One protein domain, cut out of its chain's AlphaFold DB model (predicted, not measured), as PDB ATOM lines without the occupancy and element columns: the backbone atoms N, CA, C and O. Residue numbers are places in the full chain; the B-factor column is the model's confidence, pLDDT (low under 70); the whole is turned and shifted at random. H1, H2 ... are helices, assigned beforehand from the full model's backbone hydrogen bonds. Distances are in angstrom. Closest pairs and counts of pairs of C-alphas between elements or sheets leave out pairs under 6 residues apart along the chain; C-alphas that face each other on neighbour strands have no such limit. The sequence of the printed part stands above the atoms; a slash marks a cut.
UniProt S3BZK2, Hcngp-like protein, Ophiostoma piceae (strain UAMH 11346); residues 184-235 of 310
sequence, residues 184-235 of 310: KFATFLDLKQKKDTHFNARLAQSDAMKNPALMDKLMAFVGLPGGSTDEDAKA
ATOM      1  N   LYS A 184      13.020 -91.724  18.503       87.19
ATOM      2  CA  LYS A 184      13.885 -90.824  17.713       87.19
ATOM      3  C   LYS A 184      14.819 -91.628  16.800       87.19
ATOM      4  O   LYS A 184      14.888 -91.327  15.609       87.19
ATOM      5  N   PHE A 185      15.456 -92.687  17.306       88.50
ATOM      6  CA  PHE A 185      16.312 -93.575  16.509       88.50
ATOM      7  C   PHE A 185      15.557 -94.240  15.352       88.50
ATOM      8  O   PHE A 185      16.047 -94.206  14.223       88.50
ATOM      9  N   ALA A 186      14.338 -94.740  15.579       87.81
ATOM     10  CA  ALA A 186      13.493 -95.270  14.507       87.81
ATOM     11  C   ALA A 186      13.230 -94.221  13.407       87.81
ATOM     12  O   ALA A 186      13.415 -94.507  12.225       87.81
ATOM     13  N   THR A 187      12.889 -92.977  13.776       86.50
ATOM     14  CA  THR A 187      12.698 -91.896  12.786       86.50
ATOM     15  C   THR A 187      13.987 -91.465  12.079       86.50
ATOM     16  O   THR A 187      13.935 -91.070  10.915       86.50
ATOM     17  N   PHE A 188      15.150 -91.568  12.732       85.81
ATOM     18  CA  PHE A 188      16.450 -91.300  12.112       85.81
ATOM     19  C   PHE A 188      16.815 -92.370  11.074       85.81
ATOM     20  O   PHE A 188      17.224 -92.022   9.965       85.81
ATOM     21  N   LEU A 189      16.617 -93.653  11.394       89.44
ATOM     22  CA  LEU A 189      16.828 -94.750  10.448       89.44
ATOM     23  C   LEU A 189      15.895 -94.627   9.237       89.44
ATOM     24  O   LEU A 189      16.364 -94.748   8.108       89.44
ATOM     25  N   ASP A 190      14.622 -94.284   9.452       87.25
ATOM     26  CA  ASP A 190      13.659 -94.035   8.372       87.25
ATOM     27  C   ASP A 190      14.103 -92.882   7.453       87.25
ATOM     28  O   ASP A 190      14.073 -92.996   6.225       87.25
ATOM     29  N   LEU A 191      14.591 -91.782   8.042       85.50
ATOM     30  CA  LEU A 191      15.092 -90.619   7.307       85.50
ATOM     31  C   LEU A 191      16.366 -90.936   6.504       85.50
ATOM     32  O   LEU A 191      16.501 -90.474   5.368       85.50
ATOM     33  N   LYS A 192      17.277 -91.735   7.074       86.62
ATOM     34  CA  LYS A 192      18.506 -92.183   6.407       86.62
ATOM     35  C   LYS A 192      18.197 -93.149   5.260       86.62
ATOM     36  O   LYS A 192      18.716 -92.962   4.170       86.62
ATOM     37  N   GLN A 193      17.330 -94.138   5.475       86.31
ATOM     38  CA  GLN A 193      17.027 -95.176   4.480       86.31
ATOM     39  C   GLN A 193      16.135 -94.683   3.331       86.31
ATOM     40  O   GLN A 193      16.348 -95.081   2.190       86.31
ATOM     41  N   LYS A 194      15.131 -93.834   3.601       83.56
ATOM     42  CA  LYS A 194      14.133 -93.429   2.586       83.56
ATOM     43  C   LYS A 194      14.413 -92.097   1.897       83.56
ATOM     44  O   LYS A 194      13.765 -91.800   0.896       83.56
ATOM     45  N   LYS A 195      15.286 -91.252   2.455       79.88
ATOM     46  CA  LYS A 195      15.523 -89.878   1.961       79.88
ATOM     47  C   LYS A 195      17.005 -89.524   1.823       79.88
ATOM     48  O   LYS A 195      17.309 -88.345   1.650       79.88
ATOM     49  N   ASP A 196      17.894 -90.507   1.996       78.94
ATOM     50  CA  ASP A 196      19.366 -90.398   1.993       78.94
ATOM     51  C   ASP A 196      19.914 -89.149   2.716       78.94
ATOM     52  O   ASP A 196      20.899 -88.514   2.344       78.94
ATOM     53  N   THR A 197      19.203 -88.717   3.761       80.38
ATOM     54  CA  THR A 197      19.450 -87.422   4.393       80.38
ATOM     55  C   THR A 197      20.424 -87.622   5.541       80.38
ATOM     56  O   THR A 197      20.019 -87.973   6.652       80.38
ATOM     57  N   HIS A 198      21.713 -87.385   5.295       81.62
ATOM     58  CA  HIS A 198      22.731 -87.500   6.337       81.62
ATOM     59  C   HIS A 198      22.460 -86.503   7.479       81.62
ATOM     60  O   HIS A 198      22.604 -85.288   7.314       81.62
ATOM     61  N   PHE A 199      22.050 -87.015   8.647       81.75
ATOM     62  CA  PHE A 199      21.541 -86.201   9.758       81.75
ATOM     63  C   PHE A 199      22.523 -85.107  10.188       81.75
ATOM     64  O   PHE A 199      22.117 -83.956  10.301       81.75
ATOM     65  N   ASN A 200      23.818 -85.418  10.308       83.25
ATOM     66  CA  ASN A 200      24.832 -84.439  10.712       83.25
ATOM     67  C   ASN A 200      24.976 -83.292   9.691       83.25
ATOM     68  O   ASN A 200      25.199 -82.152  10.087       83.25
ATOM     69  N   ALA A 201      24.789 -83.562   8.392       84.88
ATOM     70  CA  ALA A 201      24.823 -82.524   7.359       84.88
ATOM     71  C   ALA A 201      23.575 -81.628   7.429       84.88
ATOM     72  O   ALA A 201      23.685 -80.404   7.399       84.88
ATOM     73  N   ARG A 202      22.390 -82.225   7.616       85.88
ATOM     74  CA  ARG A 202      21.138 -81.479   7.825       85.88
ATOM     75  C   ARG A 202      21.138 -80.680   9.135       85.88
ATOM     76  O   ARG A 202      20.573 -79.592   9.175       85.88
ATOM     77  N   LEU A 203      21.773 -81.197  10.185       83.56
ATOM     78  CA  LEU A 203      21.936 -80.522  11.472       83.56
ATOM     79  C   LEU A 203      22.881 -79.319  11.337       83.56
ATOM     80  O   LEU A 203      22.505 -78.221  11.736       83.56
ATOM     81  N   ALA A 204      24.036 -79.482  10.683       82.12
ATOM     82  CA  ALA A 204      24.952 -78.380  10.374       82.12
ATOM     83  C   ALA A 204      24.317 -77.302   9.468       82.12
ATOM     84  O   ALA A 204      24.613 -76.118   9.604       82.12
ATOM     85  N   GLN A 205      23.401 -77.689   8.573       82.19
ATOM     86  CA  GLN A 205      22.619 -76.756   7.754       82.19
ATOM     87  C   GLN A 205      21.410 -76.135   8.478       82.19
ATOM     88  O   GLN A 205      20.782 -75.234   7.916       82.19
ATOM     89  N   SER A 206      21.073 -76.565   9.698       86.06
ATOM     90  CA  SER A 206      19.944 -76.014  10.460       86.06
ATOM     91  C   SER A 206      20.280 -74.659  11.085       86.06
ATOM     92  O   SER A 206      21.394 -74.439  11.559       86.06
ATOM     93  N   ASP A 207      19.316 -73.737  11.119       78.44
ATOM     94  CA  ASP A 207      19.557 -72.371  11.614       78.44
ATOM     95  C   ASP A 207      19.834 -72.306  13.124       78.44
ATOM     96  O   ASP A 207      20.494 -71.378  13.585       78.44
ATOM     97  N   ALA A 208      19.434 -73.334  13.882       78.94
ATOM     98  CA  ALA A 208      19.823 -73.495  15.281       78.94
ATOM     99  C   ALA A 208      21.354 -73.588  15.432       78.94
ATOM    100  O   ALA A 208      21.937 -72.832  16.203       78.94
ATOM    101  N   MET A 209      22.014 -74.437  14.633       80.25
ATOM    102  CA  MET A 209      23.477 -74.597  14.657       80.25
ATOM    103  C   MET A 209      24.236 -73.406  14.050       80.25
ATOM    104  O   MET A 209      25.437 -73.278  14.262       80.25
ATOM    105  N   LYS A 210      23.555 -72.518  13.310       83.19
ATOM    106  CA  LYS A 210      24.140 -71.272  12.779       83.19
ATOM    107  C   LYS A 210      24.140 -70.129  13.797       83.19
ATOM    108  O   LYS A 210      24.804 -69.122  13.559       83.19
ATOM    109  N   ASN A 211      23.410 -70.254  14.907       87.88
ATOM    110  CA  ASN A 211      23.443 -69.267  15.980       87.88
ATOM    111  C   ASN A 211      24.694 -69.494  16.856       87.88
ATOM    112  O   ASN A 211      24.729 -70.484  17.588       87.88
ATOM    113  N   PRO A 212      25.701 -68.595  16.849       81.75
ATOM    114  CA  PRO A 212      26.914 -68.791  17.643       81.75
ATOM    115  C   PRO A 212      26.618 -68.883  19.147       81.75
ATOM    116  O   PRO A 212      27.211 -69.714  19.824       81.75
ATOM    117  N   ALA A 213      25.614 -68.150  19.643       82.06
ATOM    118  CA  ALA A 213      25.213 -68.175  21.051       82.06
ATOM    119  C   ALA A 213      24.510 -69.482  21.485       82.06
ATOM    120  O   ALA A 213      24.168 -69.637  22.658       82.06
ATOM    121  N   LEU A 214      24.264 -70.425  20.562       84.44
ATOM    122  CA  LEU A 214      23.918 -71.804  20.919       84.44
ATOM    123  C   LEU A 214      25.176 -72.605  21.283       84.44
ATOM    124  O   LEU A 214      25.135 -73.394  22.222       84.44
ATOM    125  N   MET A 215      26.287 -72.390  20.569       83.19
ATOM    126  CA  MET A 215      27.548 -73.099  20.801       83.19
ATOM    127  C   MET A 215      28.087 -72.809  22.202       83.19
ATOM    128  O   MET A 215      28.442 -73.739  22.918       83.19
ATOM    129  N   ASP A 216      28.052 -71.543  22.622       82.44
ATOM    130  CA  ASP A 216      28.486 -71.112  23.957       82.44
ATOM    131  C   ASP A 216      27.701 -71.853  25.058       82.44
ATOM    132  O   ASP A 216      28.287 -72.446  25.962       82.44
ATOM    133  N   LYS A 217      26.373 -71.956  24.905       86.31
ATOM    134  CA  LYS A 217      25.488 -72.692  25.827       86.31
ATOM    135  C   LYS A 217      25.706 -74.205  25.812       86.31
ATOM    136  O   LYS A 217      25.572 -74.841  26.852       86.31
ATOM    137  N   LEU A 218      26.038 -74.789  24.660       84.75
ATOM    138  CA  LEU A 218      26.399 -76.206  24.564       84.75
ATOM    139  C   LEU A 218      27.746 -76.477  25.248       84.75
ATOM    140  O   LEU A 218      27.866 -77.462  25.969       84.75
ATOM    141  N   MET A 219      28.731 -75.587  25.095       81.25
ATOM    142  CA  MET A 219      30.008 -75.675  25.809       81.25
ATOM    143  C   MET A 219      29.815 -75.522  27.325       81.25
ATOM    144  O   MET A 219      30.369 -76.320  28.076       81.25
ATOM    145  N   ALA A 220      28.973 -74.584  27.772       82.19
ATOM    146  CA  ALA A 220      28.613 -74.426  29.183       82.19
ATOM    147  C   ALA A 220      27.904 -75.668  29.759       82.19
ATOM    148  O   ALA A 220      28.281 -76.139  30.826       82.19
ATOM    149  N   PHE A 221      26.941 -76.254  29.035       81.38
ATOM    150  CA  PHE A 221      26.263 -77.495  29.445       81.38
ATOM    151  C   PHE A 221      27.225 -78.689  29.571       81.38
ATOM    152  O   PHE A 221      27.062 -79.526  30.453       81.38
ATOM    153  N   VAL A 222      28.245 -78.757  28.712       81.19
ATOM    154  CA  VAL A 222      29.297 -79.788  28.757       81.19
ATOM    155  C   VAL A 222      30.390 -79.456  29.797       81.19
ATOM    156  O   VAL A 222      31.294 -80.257  30.016       81.19
ATOM    157  N   GLY A 223      30.314 -78.303  30.473       71.50
ATOM    158  CA  GLY A 223      31.284 -77.871  31.485       71.50
ATOM    159  C   GLY A 223      32.632 -77.412  30.915       71.50
ATOM    160  O   GLY A 223      33.632 -77.410  31.630       71.50
ATOM    161  N   LEU A 224      32.694 -77.044  29.631       72.06
ATOM    162  CA  LEU A 224      33.936 -76.631  28.975       72.06
ATOM    163  C   LEU A 224      34.295 -75.165  29.295       72.06
ATOM    164  O   LEU A 224      33.490 -74.266  29.013       72.06
ATOM    165  N   PRO A 225      35.514 -74.884  29.803       61.09
ATOM    166  CA  PRO A 225      35.973 -73.518  30.044       61.09
ATOM    167  C   PRO A 225      36.124 -72.774  28.710       61.09
ATOM    168  O   PRO A 225      37.002 -73.075  27.904       61.09
ATOM    169  N   GLY A 226      35.226 -71.815  28.473       58.81
ATOM    170  CA  GLY A 226      35.123 -71.058  27.220       58.81
ATOM    171  C   GLY A 226      33.684 -70.788  26.762       58.81
ATOM    172  O   GLY A 226      33.464 -69.853  26.001       58.81
ATOM    173  N   GLY A 227      32.697 -71.549  27.255       56.88
ATOM    174  CA  GLY A 227      31.266 -71.301  27.000       56.88
ATOM    175  C   GLY A 227      30.591 -70.298  27.946       56.88
ATOM    176  O   GLY A 227      29.372 -70.154  27.912       56.88
ATOM    177  N   SER A 228      31.347 -69.649  28.834       52.50
ATOM    178  CA  SER A 228      30.802 -68.897  29.968       52.50
ATOM    179  C   SER A 228      30.083 -67.609  29.563       52.50
ATOM    180  O   SER A 228      30.714 -66.631  29.161       52.50
ATOM    181  N   THR A 229      28.776 -67.572  29.813       49.62
ATOM    182  CA  THR A 229      28.109 -66.361  30.299       49.62
ATOM    183  C   THR A 229      28.775 -65.893  31.600       49.62
ATOM    184  O   THR A 229      29.155 -66.716  32.433       49.62
ATOM    185  N   ASP A 230      28.932 -64.577  31.782       50.09
ATOM    186  CA  ASP A 230      29.738 -63.989  32.871       50.09
ATOM    187  C   ASP A 230      29.230 -64.310  34.300       50.09
ATOM    188  O   ASP A 230      29.970 -64.150  35.273       50.09
ATOM    189  N   GLU A 231      27.989 -64.789  34.435       53.72
ATOM    190  CA  GLU A 231      27.373 -65.189  35.709       53.72
ATOM    191  C   GLU A 231      27.905 -66.538  36.231       53.72
ATOM    192  O   GLU A 231      28.264 -66.666  37.404       53.72
ATOM    193  N   ASP A 232      28.009 -67.548  35.360       51.53
ATOM    194  CA  ASP A 232      28.293 -68.938  35.755       51.53
ATOM    195  C   ASP A 232      29.756 -69.145  36.183       51.53
ATOM    196  O   ASP A 232      30.064 -70.001  37.016       51.53
ATOM    197  N   ALA A 233      30.669 -68.309  35.676       52.06
ATOM    198  CA  ALA A 233      32.099 -68.362  35.987       52.06
ATOM    199  C   ALA A 233      32.422 -68.140  37.483       52.06
ATOM    200  O   ALA A 233      33.505 -68.504  37.938       52.06
ATOM    201  N   LYS A 234      31.488 -67.585  38.272       48.06
ATOM    202  CA  LYS A 234      31.628 -67.424  39.731       48.06
ATOM    203  C   LYS A 234      31.278 -68.672  40.549       48.06
ATOM    204  O   LYS A 234      31.581 -68.697  41.738       48.06
ATOM    205  N   ALA A 235      30.657 -69.692  39.954       48.31
ATOM    206  CA  ALA A 235      30.247 -70.907  40.668       48.31
ATOM    207  C   ALA A 235      31.369 -71.960  40.808       48.31
ATOM    208  O   ALA A 235      31.203 -72.946  41.527       48.31
TER     209      ALA A 235
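This is residues 184 to 235 of the 310 residues of the protein "Hcngp-like protein" of Ophiostoma piceae (strain UAMH 11346) (UniProt S3BZK2). The model is an open string of four helices laid one after another, with no packed core: H1 is at one end, the short H2 and H3 form the middle of the string, H4 follows beyond them, and the tail of residues 222 to 235 makes the other end. No helix touches another, and the middle stretch, residues 200 to 212, stands free. The printed part has 52 residues with four named helices in the order H1, H2, H3, H4, and no named strand; the class is all helix. The whole is extended, with a radius of gyration of the C-alphas of 15.6 A, and its outline is a rod spanning 48 by 20 by 12 A.

H1, the longest helix, covers residues 184 to 195 and is 15.9 A long, beginning at C-alpha 184 at (13.885, -90.824, 17.713). H2 covers residues 199 to 204 and is 8.6 A long, with C-alpha 199 at (21.541, -86.201, 9.758). H3 covers residues 207 to 210, 4.9 A from first to last C-alpha. H4 covers residues 212 to 221, 14.7 A long, and ends at C-alpha 221 at (26.263, -77.495, 29.445).

H1 and H2 are close but not clearly touching; their closest C-alphas, those of Lys 192 and Phe 199, are 7.5 A apart. Their lines are about perpendicular, at 88 degrees. H2 and H3 are also close but not clearly touching, with the closest C-alphas, those of Leu 203 and Met 209, 6.9 A apart. The same holds for H3 and H4, whose closest C-alphas, those of Ala 208 and Leu 214, are 7.2 A apart. H1 is apart from H3 and H4, and H2 is apart from H4. In H1 and H2 every backbone O i to N i+4 pair is within hydrogen-bond range, and in H4 5 of 6 are. H3 is too short for such a pair, and its one O i to N i+3 pair is within range.

The two C-alphas farthest apart, those of Lys 194 and Lys 234, are 48.6 A apart. The first and last printed C-alphas, those of Lys 184 and Ala 235, are 34.5 A apart. The printed part has no cut, and the links H1 to H2, H2 to H3 and H3 to H4 are tight. Residues 222 to 235 have no named element, and their C-alphas lie 12 to 25 A from the mean of the C-alphas. The mean pLDDT of the printed part is 76.7, and residues 225 to 235 are under 70.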